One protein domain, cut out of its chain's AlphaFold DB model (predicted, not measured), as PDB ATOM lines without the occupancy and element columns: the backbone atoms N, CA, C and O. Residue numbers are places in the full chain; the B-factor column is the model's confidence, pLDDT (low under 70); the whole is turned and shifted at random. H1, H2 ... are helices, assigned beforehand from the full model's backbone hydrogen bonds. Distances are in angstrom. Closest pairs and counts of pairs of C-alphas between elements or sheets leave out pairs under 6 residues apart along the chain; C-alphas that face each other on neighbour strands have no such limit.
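This is residues 2 to 17 and 36 to 139 of the 463 residues of an uncharacterized protein of Heterorhabditis bacteriophora (UniProt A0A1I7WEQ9). One long helix, H4, makes the long axis, and H5 folds back and crosses it as an open X. H3 turns off from the beginning of H4 at a corner, short H1 packs on H4 partway along, and H2 follows H1 without packing on any helix. Residues 128 to 137, of which 128 to 134 belong to H5, stick out free. The printed part has 120 residues with five named helices, in the order H1, H2, H3, H4, H5, and no named strand; the class is all helix. It is elongated, spanning 63 by 36 by 26 A, and only just loose, close to extended, with a radius of gyration of the C-alphas of 20.4 A.

H1, residues 2 to 9, touches H4, residues 63 to 101, opposite ways at a steep tilt of 38 degrees. The closest C-alphas are those of Ile 5 and Thr 78, 6.2 A apart, and H4 touches H1 with residues 74 to 82 alone. H2, residues 13 to 17, and H1 meet only through their link. H3, residues 37 to 57, touches H4 at a steep tilt of 61 degrees, opposite ways, through residues 53 to 57 of H3 and 63 to 64 of H4 alone; the closest C-alphas, of Leu 57 and Ser 63, are 6.2 A apart. H4 is the hub, touching three helices. H5, residues 109 to 134, touches H4 at a steep tilt of 54 degrees, opposite ways, with the C-alphas of Phe 83 and Pro 120 closest at 5.0 A. H4 touches H5 with residues 83 to 91 alone, and H5 touches H4 with residues 115 to 124 alone. The helix packing is mostly crossed, with none of the three touching pairs at a shallow tilt. Among the pairs that are apart are H1 and H5, and H3 and H5. In H2 every O i to N i+4 pair is within hydrogen-bond range; the others have 3 of 4 in H1, 12 of 17 in H3, 31 of 35 in H4 and 20 of 22 in H5.

H1 begins at C-alpha 2, (115.049, 143.179, 115.184), and is 11.5 A long; H2 is 6.2 A long. H3 is 27.2 A long, with a kink of 67 degrees near residue 46. H4 runs 55.9 A from C-alpha 63 at (126.185, 160.855, 134.714) to C-alpha 101. H5, 37.7 A long, ends at C-alpha 134, (108.987, 153.594, 111.785).

The two C-alphas farthest apart, of Lys 59 and Gly 103, are 66.2 A apart. Residues 18 to 35 are not printed, and C-alphas 17 and 36 stand 27.8 A apart across this cut. Of the links that are printed whole, H1 to H2 and H3 to H4 are tight and H4 to H5 is short. The mean pLDDT of the printed part is 70.1; residues 2 to 17, 36 to 51, 103 to 107 and 134 to 139 are under 70.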
ATOM      1  N   LEU A   2     115.013 141.820 114.598       29.84
ATOM      2  CA  LEU A   2     115.049 143.179 115.184       29.84
ATOM      3  C   LEU A   2     114.284 143.307 116.527       29.84
ATOM      4  O   LEU A   2     114.685 144.039 117.421       29.84
ATOM      5  N   SER A   3     113.223 142.516 116.701       30.62
ATOM      6  CA  SER A   3     112.449 142.375 117.940       30.62
ATOM      7  C   SER A   3     113.170 141.677 119.104       30.62
ATOM      8  O   SER A   3     112.896 141.985 120.261       30.62
ATOM      9  N   ILE A   4     114.102 140.761 118.819       37.50
ATOM     10  CA  ILE A   4     114.892 140.025 119.827       37.50
ATOM     11  C   ILE A   4     115.818 140.995 120.569       37.50
ATOM     12  O   ILE A   4     115.993 140.899 121.779       37.50
ATOM     13  N   ILE A   5     116.342 141.973 119.830       40.03
ATOM     14  CA  ILE A   5     117.263 143.011 120.294       40.03
ATOM     15  C   ILE A   5     116.594 143.859 121.385       40.03
ATOM     16  O   ILE A   5     117.091 143.944 122.505       40.03
ATOM     17  N   ILE A   6     115.414 144.411 121.089       36.66
ATOM     18  CA  ILE A   6     114.671 145.284 122.011       36.66
ATOM     19  C   ILE A   6     114.144 144.495 123.227       36.66
ATOM     20  O   ILE A   6     114.188 144.986 124.355       36.66
ATOM     21  N   ALA A   7     113.697 143.251 123.024       33.25
ATOM     22  CA  ALA A   7     113.213 142.388 124.102       33.25
ATOM     23  C   ALA A   7     114.323 141.944 125.074       33.25
ATOM     24  O   ALA A   7     114.072 141.838 126.276       33.25
ATOM     25  N   SER A   8     115.540 141.691 124.577       31.11
ATOM     26  CA  SER A   8     116.679 141.299 125.418       31.11
ATOM     27  C   SER A   8     117.258 142.483 126.197       31.11
ATOM     28  O   SER A   8     117.616 142.320 127.361       31.11
ATOM     29  N   LEU A   9     117.290 143.682 125.598       37.84
ATOM     30  CA  LEU A   9     117.807 144.905 126.232       37.84
ATOM     31  C   LEU A   9     117.010 145.359 127.465       37.84
ATOM     32  O   LEU A   9     117.565 146.017 128.340       37.84
ATOM     33  N   MET A  10     115.722 145.010 127.561       37.09
ATOM     34  CA  MET A  10     114.855 145.457 128.661       37.09
ATOM     35  C   MET A  10     114.580 144.398 129.732       37.09
ATOM     36  O   MET A  10     113.894 144.698 130.707       37.09
ATOM     37  N   LYS A  11     115.083 143.166 129.590       33.56
ATOM     38  CA  LYS A  11     114.723 142.080 130.517       33.56
ATOM     39  C   LYS A  11     115.588 142.019 131.777       33.56
ATOM     40  O   LYS A  11     115.087 141.579 132.800       33.56
ATOM     41  N   THR A  12     116.848 142.447 131.700       34.47
ATOM     42  CA  THR A  12     117.830 142.355 132.794       34.47
ATOM     43  C   THR A  12     117.924 143.613 133.673       34.47
ATOM     44  O   THR A  12     117.744 143.467 134.880       34.47
ATOM     45  N   PRO A  13     118.098 144.852 133.156       35.22
ATOM     46  CA  PRO A  13     118.170 146.025 134.034       35.22
ATOM     47  C   PRO A  13     116.808 146.373 134.655       35.22
ATOM     48  O   PRO A  13     116.742 146.888 135.767       35.22
ATOM     49  N   LEU A  14     115.699 146.080 133.964       33.50
ATOM     50  CA  LEU A  14     114.371 146.484 134.427       33.50
ATOM     51  C   LEU A  14     113.871 145.633 135.604       33.50
ATOM     52  O   LEU A  14     113.128 146.150 136.431       33.50
ATOM     53  N   THR A  15     114.266 144.361 135.720       33.75
ATOM     54  CA  THR A  15     113.854 143.499 136.843       33.75
ATOM     55  C   THR A  15     114.548 143.869 138.151       33.75
ATOM     56  O   THR A  15     113.900 143.879 139.196       33.75
ATOM     57  N   GLU A  16     115.827 144.247 138.103       33.91
ATOM     58  CA  GLU A  16     116.567 144.711 139.285       33.91
ATOM     59  C   GLU A  16     116.151 146.135 139.693       33.91
ATOM     60  O   GLU A  16     115.965 146.411 140.880       33.91
ATOM     61  N   VAL A  17     115.889 147.022 138.721       36.88
ATOM     62  CA  VAL A  17     115.380 148.380 138.992       36.88
ATOM     63  C   VAL A  17     113.917 148.375 139.455       36.88
ATOM     64  O   VAL A  17     113.559 149.160 140.328       36.88
ATOM     65  N   GLU A  36      92.502 160.753 127.155       30.78
ATOM     66  CA  GLU A  36      93.857 160.967 126.629       30.78
ATOM     67  C   GLU A  36      94.923 160.101 127.343       30.78
ATOM     68  O   GLU A  36      95.959 159.735 126.775       30.78
ATOM     69  N   TYR A  37      94.650 159.679 128.584       36.12
ATOM     70  CA  TYR A  37      95.613 158.946 129.408       36.12
ATOM     71  C   TYR A  37      95.884 157.500 128.976       36.12
ATOM     72  O   TYR A  37      96.924 156.965 129.360       36.12
ATOM     73  N   LEU A  38      95.042 156.855 128.158       30.27
ATOM     74  CA  LEU A  38      95.357 155.501 127.665       30.27
ATOM     75  C   LEU A  38      96.578 155.516 126.726       30.27
ATOM     76  O   LEU A  38      97.400 154.599 126.759       30.27
ATOM     77  N   PHE A  39      96.731 156.592 125.948       28.75
ATOM     78  CA  PHE A  39      97.879 156.818 125.069       28.75
ATOM     79  C   PHE A  39      99.135 157.190 125.880       28.75
ATOM     80  O   PHE A  39     100.220 156.645 125.660       28.75
ATOM     81  N   ILE A  40      98.969 158.048 126.894       33.12
ATOM     82  CA  ILE A  40     100.049 158.476 127.798       33.12
ATOM     83  C   ILE A  40     100.575 157.301 128.640       33.12
ATOM     84  O   ILE A  40     101.787 157.146 128.771       33.12
ATOM     85  N   LEU A  41      99.710 156.434 129.171       31.11
ATOM     86  CA  LEU A  41     100.090 155.347 130.087       31.11
ATOM     87  C   LEU A  41     100.867 154.207 129.398       31.11
ATOM     88  O   LEU A  41     101.669 153.522 130.040       31.11
ATOM     89  N   LEU A  42     100.678 154.030 128.087       33.28
ATOM     90  CA  LEU A  42     101.474 153.118 127.257       33.28
ATOM     91  C   LEU A  42     102.852 153.718 126.928       33.28
ATOM     92  O   LEU A  42     103.866 153.030 127.053       33.28
ATOM     93  N   CYS A  43     102.902 155.016 126.613       36.25
ATOM     94  CA  CYS A  43     104.142 155.755 126.352       36.25
ATOM     95  C   CYS A  43     105.006 155.938 127.624       36.25
ATOM     96  O   CYS A  43     106.235 155.823 127.583       36.25
ATOM     97  N   MET A  44     104.370 156.130 128.788       37.78
ATOM     98  CA  MET A  44     105.043 156.319 130.080       37.78
ATOM     99  C   MET A  44     105.999 155.179 130.429       37.78
ATOM    100  O   MET A  44     107.067 155.460 130.957       37.78
ATOM    101  N   LYS A  45     105.670 153.912 130.137       46.69
ATOM    102  CA  LYS A  45     106.470 152.758 130.600       46.69
ATOM    103  C   LYS A  45     107.915 152.736 130.097       46.69
ATOM    104  O   LYS A  45     108.771 152.210 130.802       46.69
ATOM    105  N   PHE A  46     108.190 153.307 128.925       50.91
ATOM    106  CA  PHE A  46     109.529 153.285 128.316       50.91
ATOM    107  C   PHE A  46     110.241 154.632 128.419       50.91
ATOM    108  O   PHE A  46     111.450 154.669 128.637       50.91
ATOM    109  N   CYS A  47     109.492 155.737 128.393       54.91
ATOM    110  CA  CYS A  47     110.035 157.063 128.677       54.91
ATOM    111  C   CYS A  47     110.320 157.294 130.176       54.91
ATOM    112  O   CYS A  47     111.062 158.222 130.499       54.91
ATOM    113  N   LEU A  48     109.783 156.467 131.091       64.88
ATOM    114  CA  LEU A  48     109.999 156.620 132.537       64.88
ATOM    115  C   LEU A  48     111.476 156.535 132.923       64.88
ATOM    116  O   LEU A  48     111.949 157.382 133.670       64.88
ATOM    117  N   LEU A  49     112.192 155.513 132.441       67.44
ATOM    118  CA  LEU A  49     113.553 155.225 132.898       67.44
ATOM    119  C   LEU A  49     114.559 156.304 132.447       67.44
ATOM    120  O   LEU A  49     115.262 156.821 133.314       67.44
ATOM    121  N   PRO A  50     114.604 156.734 131.165       68.06
ATOM    122  CA  PRO A  50     115.454 157.853 130.759       68.06
ATOM    123  C   PRO A  50     115.109 159.151 131.494       68.06
ATOM    124  O   PRO A  50     116.012 159.866 131.921       68.06
ATOM    125  N   ARG A  51     113.815 159.442 131.694       69.12
ATOM    126  CA  ARG A  51     113.364 160.669 132.365       69.12
ATOM    127  C   ARG A  51     113.717 160.675 133.852       69.12
ATOM    128  O   ARG A  51     114.325 161.628 134.315       69.12
ATOM    129  N   TYR A  52     113.474 159.570 134.558       76.06
ATOM    130  CA  TYR A  52     113.901 159.374 135.946       76.06
ATOM    131  C   TYR A  52     115.415 159.547 136.122       76.06
ATOM    132  O   TYR A  52     115.853 160.135 137.110       76.06
ATOM    133  N   ILE A  53     116.216 159.066 135.167       71.38
ATOM    134  CA  ILE A  53     117.676 159.206 135.195       71.38
ATOM    135  C   ILE A  53     118.097 160.660 134.951       71.38
ATOM    136  O   ILE A  53     118.945 161.161 135.684       71.38
ATOM    137  N   ILE A  54     117.479 161.365 134.002       77.44
ATOM    138  CA  ILE A  54     117.717 162.803 133.794       77.44
ATOM    139  C   ILE A  54     117.366 163.594 135.067       77.44
ATOM    140  O   ILE A  54     118.199 164.353 135.559       77.44
ATOM    141  N   ASP A  55     116.191 163.349 135.652       77.25
ATOM    142  CA  ASP A  55     115.683 164.088 136.816       77.25
ATOM    143  C   ASP A  55     116.457 163.770 138.119       77.25
ATOM    144  O   ASP A  55     116.674 164.651 138.957       77.25
ATOM    145  N   SER A  56     116.904 162.519 138.301       77.50
ATOM    146  CA  SER A  56     117.569 162.061 139.536       77.50
ATOM    147  C   SER A  56     119.093 162.182 139.489       77.50
ATOM    148  O   SER A  56     119.705 162.617 140.465       77.50
ATOM    149  N   LEU A  57     119.718 161.795 138.370       71.75
ATOM    150  CA  LEU A  57     121.179 161.744 138.216       71.75
ATOM    151  C   LEU A  57     121.748 162.985 137.519       71.75
ATOM    152  O   LEU A  57     122.949 163.230 137.644       71.75
ATOM    153  N   GLY A  58     120.924 163.816 136.866       76.31
ATOM    154  CA  GLY A  58     121.359 165.047 136.190       76.31
ATOM    155  C   GLY A  58     122.012 166.104 137.089       76.31
ATOM    156  O   GLY A  58     122.636 167.033 136.588       76.31
ATOM    157  N   LYS A  59     121.939 165.936 138.415       79.94
ATOM    158  CA  LYS A  59     122.680 166.738 139.406       79.94
ATOM    159  C   LYS A  59     124.187 166.441 139.429       79.94
ATOM    160  O   LYS A  59     124.948 167.234 139.973       79.94
ATOM    161  N   ILE A  60     124.618 165.304 138.874       83.12
ATOM    162  CA  ILE A  60     126.021 164.880 138.812       83.12
ATOM    163  C   ILE A  60     126.530 165.097 137.377       83.12
ATOM    164  O   ILE A  60     126.027 164.439 136.460       83.12
ATOM    165  N   PRO A  61     127.524 165.972 137.137       81.19
ATOM    166  CA  PRO A  61     128.053 166.186 135.793       81.19
ATOM    167  C   PRO A  61     128.660 164.890 135.233       81.19
ATOM    168  O   PRO A  61     129.396 164.182 135.915       81.19
ATOM    169  N   GLY A  62     128.324 164.564 133.982       84.75
ATOM    170  CA  GLY A  62     128.792 163.358 133.285       84.75
ATOM    171  C   GLY A  62     127.926 162.100 133.461       84.75
ATOM    172  O   GLY A  62     128.020 161.199 132.628       84.75
ATOM    173  N   SER A  63     127.025 162.041 134.450       80.38
ATOM    174  CA  SER A  63     126.185 160.855 134.714       80.38
ATOM    175  C   SER A  63     125.261 160.491 133.538       80.38
ATOM    176  O   SER A  63     125.209 159.336 133.113       80.38
ATOM    177  N   ILE A  64     124.589 161.492 132.955       82.81
ATOM    178  CA  ILE A  64     123.702 161.348 131.790       82.81
ATOM    179  C   ILE A  64     124.497 160.888 130.559       82.81
ATOM    180  O   ILE A  64     124.013 160.065 129.780       82.81
ATOM    181  N   GLY A  65     125.734 161.374 130.402       84.88
ATOM    182  CA  GLY A  65     126.640 160.959 129.329       84.88
ATOM    183  C   GLY A  65     127.055 159.494 129.465       84.88
ATOM    184  O   GLY A  65     126.937 158.736 128.503       84.88
ATOM    185  N   LEU A  66     127.447 159.074 130.673       81.62
ATOM    186  CA  LEU A  66     127.804 157.685 130.979       81.62
ATOM    187  C   LEU A  66     126.622 156.727 130.757       81.62
ATOM    188  O   LEU A  66     126.786 155.690 130.114       81.62
ATOM    189  N   PHE A  67     125.423 157.094 131.224       79.69
ATOM    190  CA  PHE A  67     124.204 156.319 130.977       79.69
ATOM    191  C   PHE A  67     123.899 156.197 129.478       79.69
ATOM    192  O   PHE A  67     123.674 155.094 128.979       79.69
ATOM    193  N   SER A  68     123.948 157.313 128.744       80.12
ATOM    194  CA  SER A  68     123.699 157.322 127.298       80.12
ATOM    195  C   SER A  68     124.703 156.436 126.555       80.12
ATOM    196  O   SER A  68     124.305 155.607 125.740       80.12
ATOM    197  N   ALA A  69     125.996 156.545 126.880       82.75
ATOM    198  CA  ALA A  69     127.048 155.713 126.300       82.75
ATOM    199  C   ALA A  69     126.824 154.213 126.566       82.75
ATOM    200  O   ALA A  69     126.976 153.403 125.651       82.75
ATOM    201  N   ALA A  70     126.402 153.838 127.779       79.94
ATOM    202  CA  ALA A  70     126.078 152.453 128.118       79.94
ATOM    203  C   ALA A  70     124.885 151.916 127.303       79.94
ATOM    204  O   ALA A  70     124.973 150.827 126.731       79.94
ATOM    205  N   VAL A  71     123.800 152.694 127.183       79.50
ATOM    206  CA  VAL A  71     122.609 152.314 126.397       79.50
ATOM    207  C   VAL A  71     122.943 152.169 124.909       79.50
ATOM    208  O   VAL A  71     122.584 151.158 124.299       79.50
ATOM    209  N   TYR A  72     123.673 153.125 124.322       82.31
ATOM    210  CA  TYR A  72     124.091 153.033 122.920       82.31
ATOM    211  C   TYR A  72     125.041 151.854 122.680       82.31
ATOM    212  O   TYR A  72     124.859 151.126 121.708       82.31
ATOM    213  N   SER A  73     125.997 151.599 123.579       85.00
ATOM    214  CA  SER A  73     126.914 150.455 123.476       85.00
ATOM    215  C   SER A  73     126.178 149.105 123.519       85.00
ATOM    216  O   SER A  73     126.405 148.235 122.669       85.00
ATOM    217  N   ALA A  74     125.217 148.943 124.436       79.25
ATOM    218  CA  ALA A  74     124.382 147.743 124.527       79.25
ATOM    219  C   ALA A  74     123.495 147.545 123.278       79.25
ATOM    220  O   ALA A  74     123.356 146.427 122.771       79.25
ATOM    221  N   GLY A  75     122.937 148.630 122.732       79.56
ATOM    222  CA  GLY A  75     122.181 148.599 121.477       79.56
ATOM    223  C   GLY A  75     123.040 148.206 120.271       79.56
ATOM    224  O   GLY A  75     122.699 147.273 119.540       79.56
ATOM    225  N   ILE A  76     124.176 148.883 120.080       86.38
ATOM    226  CA  ILE A  76     125.069 148.707 118.924       86.38
ATOM    227  C   ILE A  76     125.711 147.315 118.916       86.38
ATOM    228  O   ILE A  76     125.753 146.676 117.865       86.38
ATOM    229  N   SER A  77     126.161 146.805 120.067       86.75
ATOM    230  CA  SER A  77     126.730 145.450 120.169       86.75
ATOM    231  C   SER A  77     125.726 144.366 119.756       86.75
ATOM    232  O   SER A  77     126.053 143.488 118.954       86.75
ATOM    233  N   THR A  78     124.475 144.478 120.210       83.88
ATOM    234  CA  THR A  78     123.401 143.531 119.867       83.88
ATOM    235  C   THR A  78     122.973 143.637 118.392       83.88
ATOM    236  O   THR A  78     122.714 142.618 117.742       83.88
ATOM    237  N   LEU A  79     122.936 144.853 117.828       84.81
ATOM    238  CA  LEU A  79     122.683 145.088 116.397       84.81
ATOM    239  C   LEU A  79     123.795 144.503 115.516       84.81
ATOM    240  O   LEU A  79     123.499 143.787 114.561       84.81
ATOM    241  N   SER A  80     125.059 144.746 115.872       87.31
ATOM    242  CA  SER A  80     126.233 144.230 115.156       87.31
ATOM    243  C   SER A  80     126.219 142.700 115.083       87.31
ATOM    244  O   SER A  80     126.234 142.133 113.988       87.31
ATOM    245  N   ALA A  81     126.044 142.028 116.229       88.38
ATOM    246  CA  ALA A  81     125.916 140.571 116.286       88.38
ATOM    247  C   ALA A  81     124.754 140.050 115.416       88.38
ATOM    248  O   ALA A  81     124.891 139.034 114.731       88.38
ATOM    249  N   SER A  82     123.627 140.770 115.390       87.94
ATOM    250  CA  SER A  82     122.455 140.398 114.592       87.94
ATOM    251  C   SER A  82     122.704 140.517 113.086       87.94
ATOM    252  O   SER A  82     122.379 139.587 112.350       87.94
ATOM    253  N   PHE A  83     123.309 141.610 112.608       89.25
ATOM    254  CA  PHE A  83     123.629 141.764 111.182       89.25
ATOM    255  C   PHE A  83     124.700 140.770 110.716       89.25
ATOM    256  O   PHE A  83     124.570 140.208 109.627       89.25
ATOM    257  N   SER A  84     125.711 140.485 111.545       91.00
ATOM    258  CA  SER A  84     126.697 139.435 111.265       91.00
ATOM    259  C   SER A  84     126.052 138.048 111.163       91.00
ATOM    260  O   SER A  84     126.350 137.310 110.223       91.00
ATOM    261  N   ALA A  85     125.130 137.707 112.071       90.94
ATOM    262  CA  ALA A  85     124.411 136.434 112.039       90.94
ATOM    263  C   ALA A  85     123.492 136.302 110.809       90.94
ATOM    264  O   ALA A  85     123.543 135.286 110.116       90.94
ATOM    265  N   ILE A  86     122.701 137.335 110.488       89.94
ATOM    266  CA  ILE A  86     121.821 137.335 109.303       89.94
ATOM    267  C   ILE A  86     122.651 137.224 108.017       89.94
ATOM    268  O   ILE A  86     122.313 136.434 107.140       89.94
ATOM    269  N   SER A  87     123.759 137.965 107.919       91.19
ATOM    270  CA  SER A  87     124.692 137.861 106.792       91.19
ATOM    271  C   SER A  87     125.230 136.438 106.625       91.19
ATOM    272  O   SER A  87     125.214 135.902 105.519       91.19
ATOM    273  N   ALA A  88     125.649 135.789 107.718       90.06
ATOM    274  CA  ALA A  88     126.139 134.414 107.673       90.06
ATOM    275  C   ALA A  88     125.074 133.425 107.162       90.06
ATOM    276  O   ALA A  88     125.399 132.591 106.319       90.06
ATOM    277  N   VAL A  89     123.817 133.557 107.606       91.00
ATOM    278  CA  VAL A  89     122.684 132.733 107.138       91.00
ATOM    279  C   VAL A  89     122.381 132.986 105.656       91.00
ATOM    280  O   VAL A  89     122.259 132.040 104.881       91.00
ATOM    281  N   ILE A  90     122.324 134.247 105.212       90.25
ATOM    282  CA  ILE A  90     122.086 134.580 103.795       90.25
ATOM    283  C   ILE A  90     123.198 134.012 102.904       90.25
ATOM    284  O   ILE A  90     122.919 133.428 101.857       90.25
ATOM    285  N   VAL A  91     124.461 134.156 103.310       88.88
ATOM    286  CA  VAL A  91     125.601 133.682 102.519       88.88
ATOM    287  C   VAL A  91     125.671 132.152 102.501       88.88
ATOM    288  O   VAL A  91     125.802 131.569 101.424       88.88
ATOM    289  N   LYS A  92     125.575 131.484 103.656       85.62
ATOM    290  CA  LYS A  92     125.752 130.025 103.748       85.62
ATOM    291  C   LYS A  92     124.499 129.248 103.356       85.62
ATOM    292  O   LYS A  92     124.572 128.389 102.480       85.62
ATOM    293  N   ASP A  93     123.364 129.569 103.962       86.94
ATOM    294  CA  ASP A  93     122.167 128.725 103.898       86.94
ATOM    295  C   ASP A  93     121.292 129.044 102.678       86.94
ATOM    296  O   ASP A  93     120.610 128.157 102.166       86.94
ATOM    297  N   ALA A  94     121.346 130.281 102.164       85.62
ATOM    298  CA  ALA A  94     120.675 130.659 100.920       85.62
ATOM    299  C   ALA A  94     121.628 130.664  99.712       85.62
ATOM    300  O   ALA A  94     121.430 129.890  98.775       85.62
ATOM    301  N   TRP A  95     122.664 131.511  99.705       83.81
ATOM    302  CA  TRP A  95     123.464 131.765  98.499       83.81
ATOM    303  C   TRP A  95     124.361 130.587  98.090       83.81
ATOM    304  O   TRP A  95     124.266 130.124  96.952       83.81
ATOM    305  N   ILE A  96     125.192 130.053  98.996       83.94
ATOM    306  CA  ILE A  96     126.055 128.893  98.693       83.94
ATOM    307  C   ILE A  96     125.208 127.669  98.316       83.94
ATOM    308  O   ILE A  96     125.489 127.026  97.301       83.94
ATOM    309  N   MET A  97     124.147 127.380  99.075       83.88
ATOM    310  CA  MET A  97     123.232 126.270  98.777       83.88
ATOM    311  C   MET A  97     122.575 126.418  97.399       83.88
ATOM    312  O   MET A  97     122.531 125.453  96.636       83.88
ATOM    313  N   TYR A  98     122.124 127.622  97.034       82.75
ATOM    314  CA  TYR A  98     121.565 127.904  95.710       82.75
ATOM    315  C   TYR A  98     122.597 127.726  94.584       82.75
ATOM    316  O   TYR A  98     122.311 127.056  93.589       82.75
ATOM    317  N   CYS A  99     123.814 128.259  94.743       79.62
ATOM    318  CA  CYS A  99     124.896 128.096  93.766       79.62
ATOM    319  C   CYS A  99     125.274 126.622  93.557       79.62
ATOM    320  O   CYS A  99     125.365 126.184  92.409       79.62
ATOM    321  N   SER A 100     125.412 125.859  94.647       79.06
ATOM    322  CA  SER A 100     125.692 124.418  94.624       79.06
ATOM    323  C   SER A 100     124.591 123.637  93.895       79.06
ATOM    324  O   SER A 100     124.879 122.837  93.006       79.06
ATOM    325  N   ARG A 101     123.317 123.941  94.183       78.00
ATOM    326  CA  ARG A 101     122.147 123.344  93.512       78.00
ATOM    327  C   ARG A 101     122.077 123.675  92.015       78.00
ATOM    328  O   ARG A 101     121.580 122.870  91.238       78.00
ATOM    329  N   SER A 102     122.540 124.867  91.632       74.56
ATOM    330  CA  SER A 102     122.503 125.395  90.263       74.56
ATOM    331  C   SER A 102     123.716 124.988  89.408       74.56
ATOM    332  O   SER A 102     123.826 125.464  88.278       74.56
ATOM    333  N   GLY A 103     124.646 124.177  89.931       68.50
ATOM    334  CA  GLY A 103     125.855 123.755  89.207       68.50
ATOM    335  C   GLY A 103     126.829 124.893  88.875       68.50
ATOM    336  O   GLY A 103     127.683 124.734  88.005       68.50
ATOM    337  N   LYS A 104     126.704 126.054  89.533       68.88
ATOM    338  CA  LYS A 104     127.627 127.182  89.342       68.88
ATOM    339  C   LYS A 104     128.914 126.925  90.122       68.88
ATOM    340  O   LYS A 104     128.885 126.281  91.169       68.88
ATOM    341  N   SER A 105     130.037 127.435  89.615       66.38
ATOM    342  CA  SER A 105     131.343 127.230  90.242       66.38
ATOM    343  C   SER A 105     131.366 127.706  91.695       66.38
ATOM    344  O   SER A 105     130.742 128.705  92.066       66.38
ATOM    345  N   ILE A 106     132.105 126.964  92.521       63.56
ATOM    346  CA  ILE A 106     132.363 127.318  93.915       63.56
ATOM    347  C   ILE A 106     133.078 128.674  93.924       63.56
ATOM    348  O   ILE A 106     134.050 128.893  93.202       63.56
ATOM    349  N   ILE A 107     132.543 129.609  94.703       67.69
ATOM    350  CA  ILE A 107     133.002 130.998  94.757       67.69
ATOM    351  C   ILE A 107     134.394 131.027  95.401       67.69
ATOM    352  O   ILE A 107     134.549 130.483  96.492       67.69
ATOM    353  N   ASN A 108     135.377 131.694  94.778       77.69
ATOM    354  CA  ASN A 108     136.703 131.897  95.380       77.69
ATOM    355  C   ASN A 108     136.582 132.428  96.818       77.69
ATOM    356  O   ASN A 108     135.829 133.375  97.069       77.69
ATOM    357  N   GLU A 109     137.376 131.879  97.738       79.12
ATOM    358  CA  GLU A 109     137.297 132.197  99.169       79.12
ATOM    359  C   GLU A 109     137.464 133.699  99.458       79.12
ATOM    360  O   GLU A 109     136.712 134.265 100.248       79.12
ATOM    361  N   GLU A 110     138.347 134.391  98.734       81.75
ATOM    362  CA  GLU A 110     138.532 135.850  98.830       81.75
ATOM    363  C   GLU A 110     137.247 136.640  98.520       81.75
ATOM    364  O   GLU A 110     136.893 137.600  99.218       81.75
ATOM    365  N   LYS A 111     136.501 136.213  97.491       81.12
ATOM    366  CA  LYS A 111     135.210 136.816  97.130       81.12
ATOM    367  C   LYS A 111     134.161 136.500  98.195       81.12
ATOM    368  O   LYS A 111     133.372 137.377  98.539       81.12
ATOM    369  N   LEU A 112     134.187 135.296  98.769       82.62
ATOM    370  CA  LEU A 112     133.276 134.893  99.841       82.62
ATOM    371  C   LEU A 112     133.503 135.692 101.138       82.62
ATOM    372  O   LEU A 112     132.539 136.172 101.744       82.62
ATOM    373  N   VAL A 113     134.762 135.903 101.536       83.62
ATOM    374  CA  VAL A 113     135.136 136.760 102.677       83.62
ATOM    375  C   VAL A 113     134.690 138.203 102.434       83.62
ATOM    376  O   VAL A 113     134.109 138.826 103.324       83.62
ATOM    377  N   THR A 114     134.891 138.720 101.219       85.69
ATOM    378  CA  THR A 114     134.466 140.077 100.838       85.69
ATOM    379  C   THR A 114     132.945 140.237 100.923       85.69
ATOM    380  O   THR A 114     132.464 141.149 101.598       85.69
ATOM    381  N   VAL A 115     132.169 139.317 100.337       86.06
ATOM    382  CA  VAL A 115     130.694 139.327 100.415       86.06
ATOM    383  C   VAL A 115     130.216 139.271 101.868       86.06
ATOM    384  O   VAL A 115     129.352 140.056 102.258       86.06
ATOM    385  N   THR A 116     130.818 138.415 102.698       85.06
ATOM    386  CA  THR A 116     130.434 138.260 104.115       85.06
ATOM    387  C   THR A 116     130.727 139.515 104.953       85.06
ATOM    388  O   THR A 116     130.042 139.751 105.947       85.06
ATOM    389  N   ARG A 117     131.706 140.344 104.555       87.38
ATOM    390  CA  ARG A 117     132.008 141.644 105.192       87.38
ATOM    391  C   ARG A 117     131.123 142.790 104.694       87.38
ATOM    392  O   ARG A 117     130.820 143.688 105.471       87.38
ATOM    393  N   VAL A 118     130.705 142.767 103.427       91.25
ATOM    394  CA  VAL A 118     129.876 143.829 102.820       91.25
ATOM    395  C   VAL A 118     128.385 143.657 103.147       91.25
ATOM    396  O   VAL A 118     127.697 144.642 103.409       91.25
ATOM    397  N   MET A 119     127.878 142.422 103.200       89.44
ATOM    398  CA  MET A 119     126.458 142.137 103.467       89.44
ATOM    399  C   MET A 119     125.905 142.737 104.780       89.44
ATOM    400  O   MET A 119     124.819 143.317 104.731       89.44
ATOM    401  N   PRO A 120     126.608 142.709 105.934       91.62
ATOM    402  CA  PRO A 120     126.141 143.365 107.160       91.62
ATOM    403  C   PRO A 120     125.939 144.878 107.002       91.62
ATOM    404  O   PRO A 120     125.013 145.429 107.590       91.62
ATOM    405  N   ILE A 121     126.765 145.543 106.186       92.19
ATOM    406  CA  ILE A 121     126.684 146.992 105.934       92.19
ATOM    407  C   ILE A 121     125.418 147.317 105.127       92.19
ATOM    408  O   ILE A 121     124.706 148.267 105.452       92.19
ATOM    409  N   ILE A 122     125.092 146.490 104.128       92.31
ATOM    410  CA  ILE A 122     123.859 146.609 103.332       92.31
ATOM    411  C   ILE A 122     122.618 146.360 104.207       92.31
ATOM    412  O   ILE A 122     121.640 147.103 104.137       92.31
ATOM    413  N   LEU A 123     122.652 145.347 105.077       88.75
ATOM    414  CA  LEU A 123     121.552 145.076 106.011       88.75
ATOM    415  C   LEU A 123     121.362 146.217 107.023       88.75
ATOM    416  O   LEU A 123     120.223 146.571 107.345       88.75
ATOM    417  N   ALA A 124     122.455 146.822 107.495       88.62
ATOM    418  CA  ALA A 124     122.411 147.972 108.389       88.62
ATOM    419  C   ALA A 124     121.807 149.211 107.706       88.62
ATOM    420  O   ALA A 124     120.921 149.836 108.288       88.62
ATOM    421  N   SER A 125     122.200 149.539 106.468       90.00
ATOM    422  CA  SER A 125     121.652 150.704 105.750       90.00
ATOM    423  C   SER A 125     120.155 150.555 105.441       90.00
ATOM    424  O   SER A 125     119.389 151.492 105.679       90.00
ATOM    425  N   ILE A 126     119.708 149.361 105.030       88.94
ATOM    426  CA  ILE A 126     118.278 149.039 104.864       88.94
ATOM    427  C   ILE A 126     117.525 149.202 106.193       88.94
ATOM    428  O   ILE A 126     116.438 149.780 106.230       88.94
ATOM    429  N   THR A 127     118.106 148.729 107.300       85.12
ATOM    430  CA  THR A 127     117.483 148.822 108.630       85.12
ATOM    431  C   THR A 127     117.380 150.268 109.116       85.12
ATOM    432  O   THR A 127     116.364 150.632 109.706       85.12
ATOM    433  N   ILE A 128     118.376 151.113 108.828       85.88
ATOM    434  CA  ILE A 128     118.321 152.554 109.118       85.88
ATOM    435  C   ILE A 128     117.170 153.205 108.335       85.88
ATOM    436  O   ILE A 128     116.334 153.873 108.944       85.88
ATOM    437  N   GLY A 129     117.045 152.935 107.030       81.25
ATOM    438  CA  GLY A 129     115.915 153.421 106.227       81.25
ATOM    439  C   GLY A 129     114.551 152.980 106.777       81.25
ATOM    440  O   GLY A 129     113.641 153.796 106.926       81.25
ATOM    441  N   LEU A 130     114.426 151.711 107.183       79.12
ATOM    442  CA  LEU A 130     113.206 151.195 107.811       79.12
ATOM    443  C   LEU A 130     112.919 151.860 109.171       79.12
ATOM    444  O   LEU A 130     111.759 152.096 109.510       79.12
ATOM    445  N   SER A 131     113.960 152.191 109.942       78.69
ATOM    446  CA  SER A 131     113.812 152.868 111.236       78.69
ATOM    447  C   SER A 131     113.280 154.299 111.095       78.69
ATOM    448  O   SER A 131     112.449 154.714 111.902       78.69
ATOM    449  N   MET A 132     113.660 155.014 110.028       77.81
ATOM    450  CA  MET A 132     113.117 156.341 109.716       77.81
ATOM    451  C   MET A 132     111.622 156.273 109.377       77.81
ATOM    452  O   MET A 132     110.842 157.056 109.913       77.81
ATOM    453  N   LEU A 133     111.193 155.284 108.580       72.12
ATOM    454  CA  LEU A 133     109.768 155.038 108.306       72.12
ATOM    455  C   LEU A 133     108.983 154.708 109.589       72.12
ATOM    456  O   LEU A 133     107.868 155.191 109.790       72.12
ATOM    457  N   CYS A 134     109.584 153.931 110.494       66.31
ATOM    458  CA  CYS A 134     108.987 153.594 111.785       66.31
ATOM    459  C   CYS A 134     108.838 154.792 112.741       66.31
ATOM    460  O   CYS A 134     108.033 154.712 113.670       66.31
ATOM    461  N   SER A 135     109.544 155.908 112.514       64.44
ATOM    462  CA  SER A 135     109.449 157.116 113.350       64.44
ATOM    463  C   SER A 135     108.059 157.769 113.343       64.44
ATOM    464  O   SER A 135     107.783 158.610 114.196       64.44
ATOM    465  N   HIS A 136     107.179 157.388 112.411       60.16
ATOM    466  CA  HIS A 136     105.786 157.837 112.366       60.16
ATOM    467  C   HIS A 136     104.814 156.937 113.161       60.16
ATOM    468  O   HIS A 136     103.644 157.288 113.296       60.16
ATOM    469  N   ILE A 137     105.259 155.787 113.694       57.34
ATOM    470  CA  ILE A 137     104.400 154.772 114.346       57.34
ATOM    471  C   ILE A 137     104.895 154.474 115.777       57.34
ATOM    472  O   ILE A 137     105.132 153.331 116.177       57.34
ATOM    473  N   THR A 138     105.064 155.531 116.571       53.59
ATOM    474  CA  THR A 138     105.760 155.499 117.871       53.59
ATOM    475  C   THR A 138     105.115 154.574 118.914       53.59
ATOM    476  O   THR A 138     105.823 153.937 119.693       53.59
ATOM    477  N   SER A 139     103.783 154.456 118.939       56.22
ATOM    478  CA  SER A 139     103.058 153.818 120.055       56.22
ATOM    479  C   SER A 139     102.924 152.290 119.978       56.22
ATOM    480  O   SER A 139     102.596 151.661 120.979       56.22
TER     481      SER A 139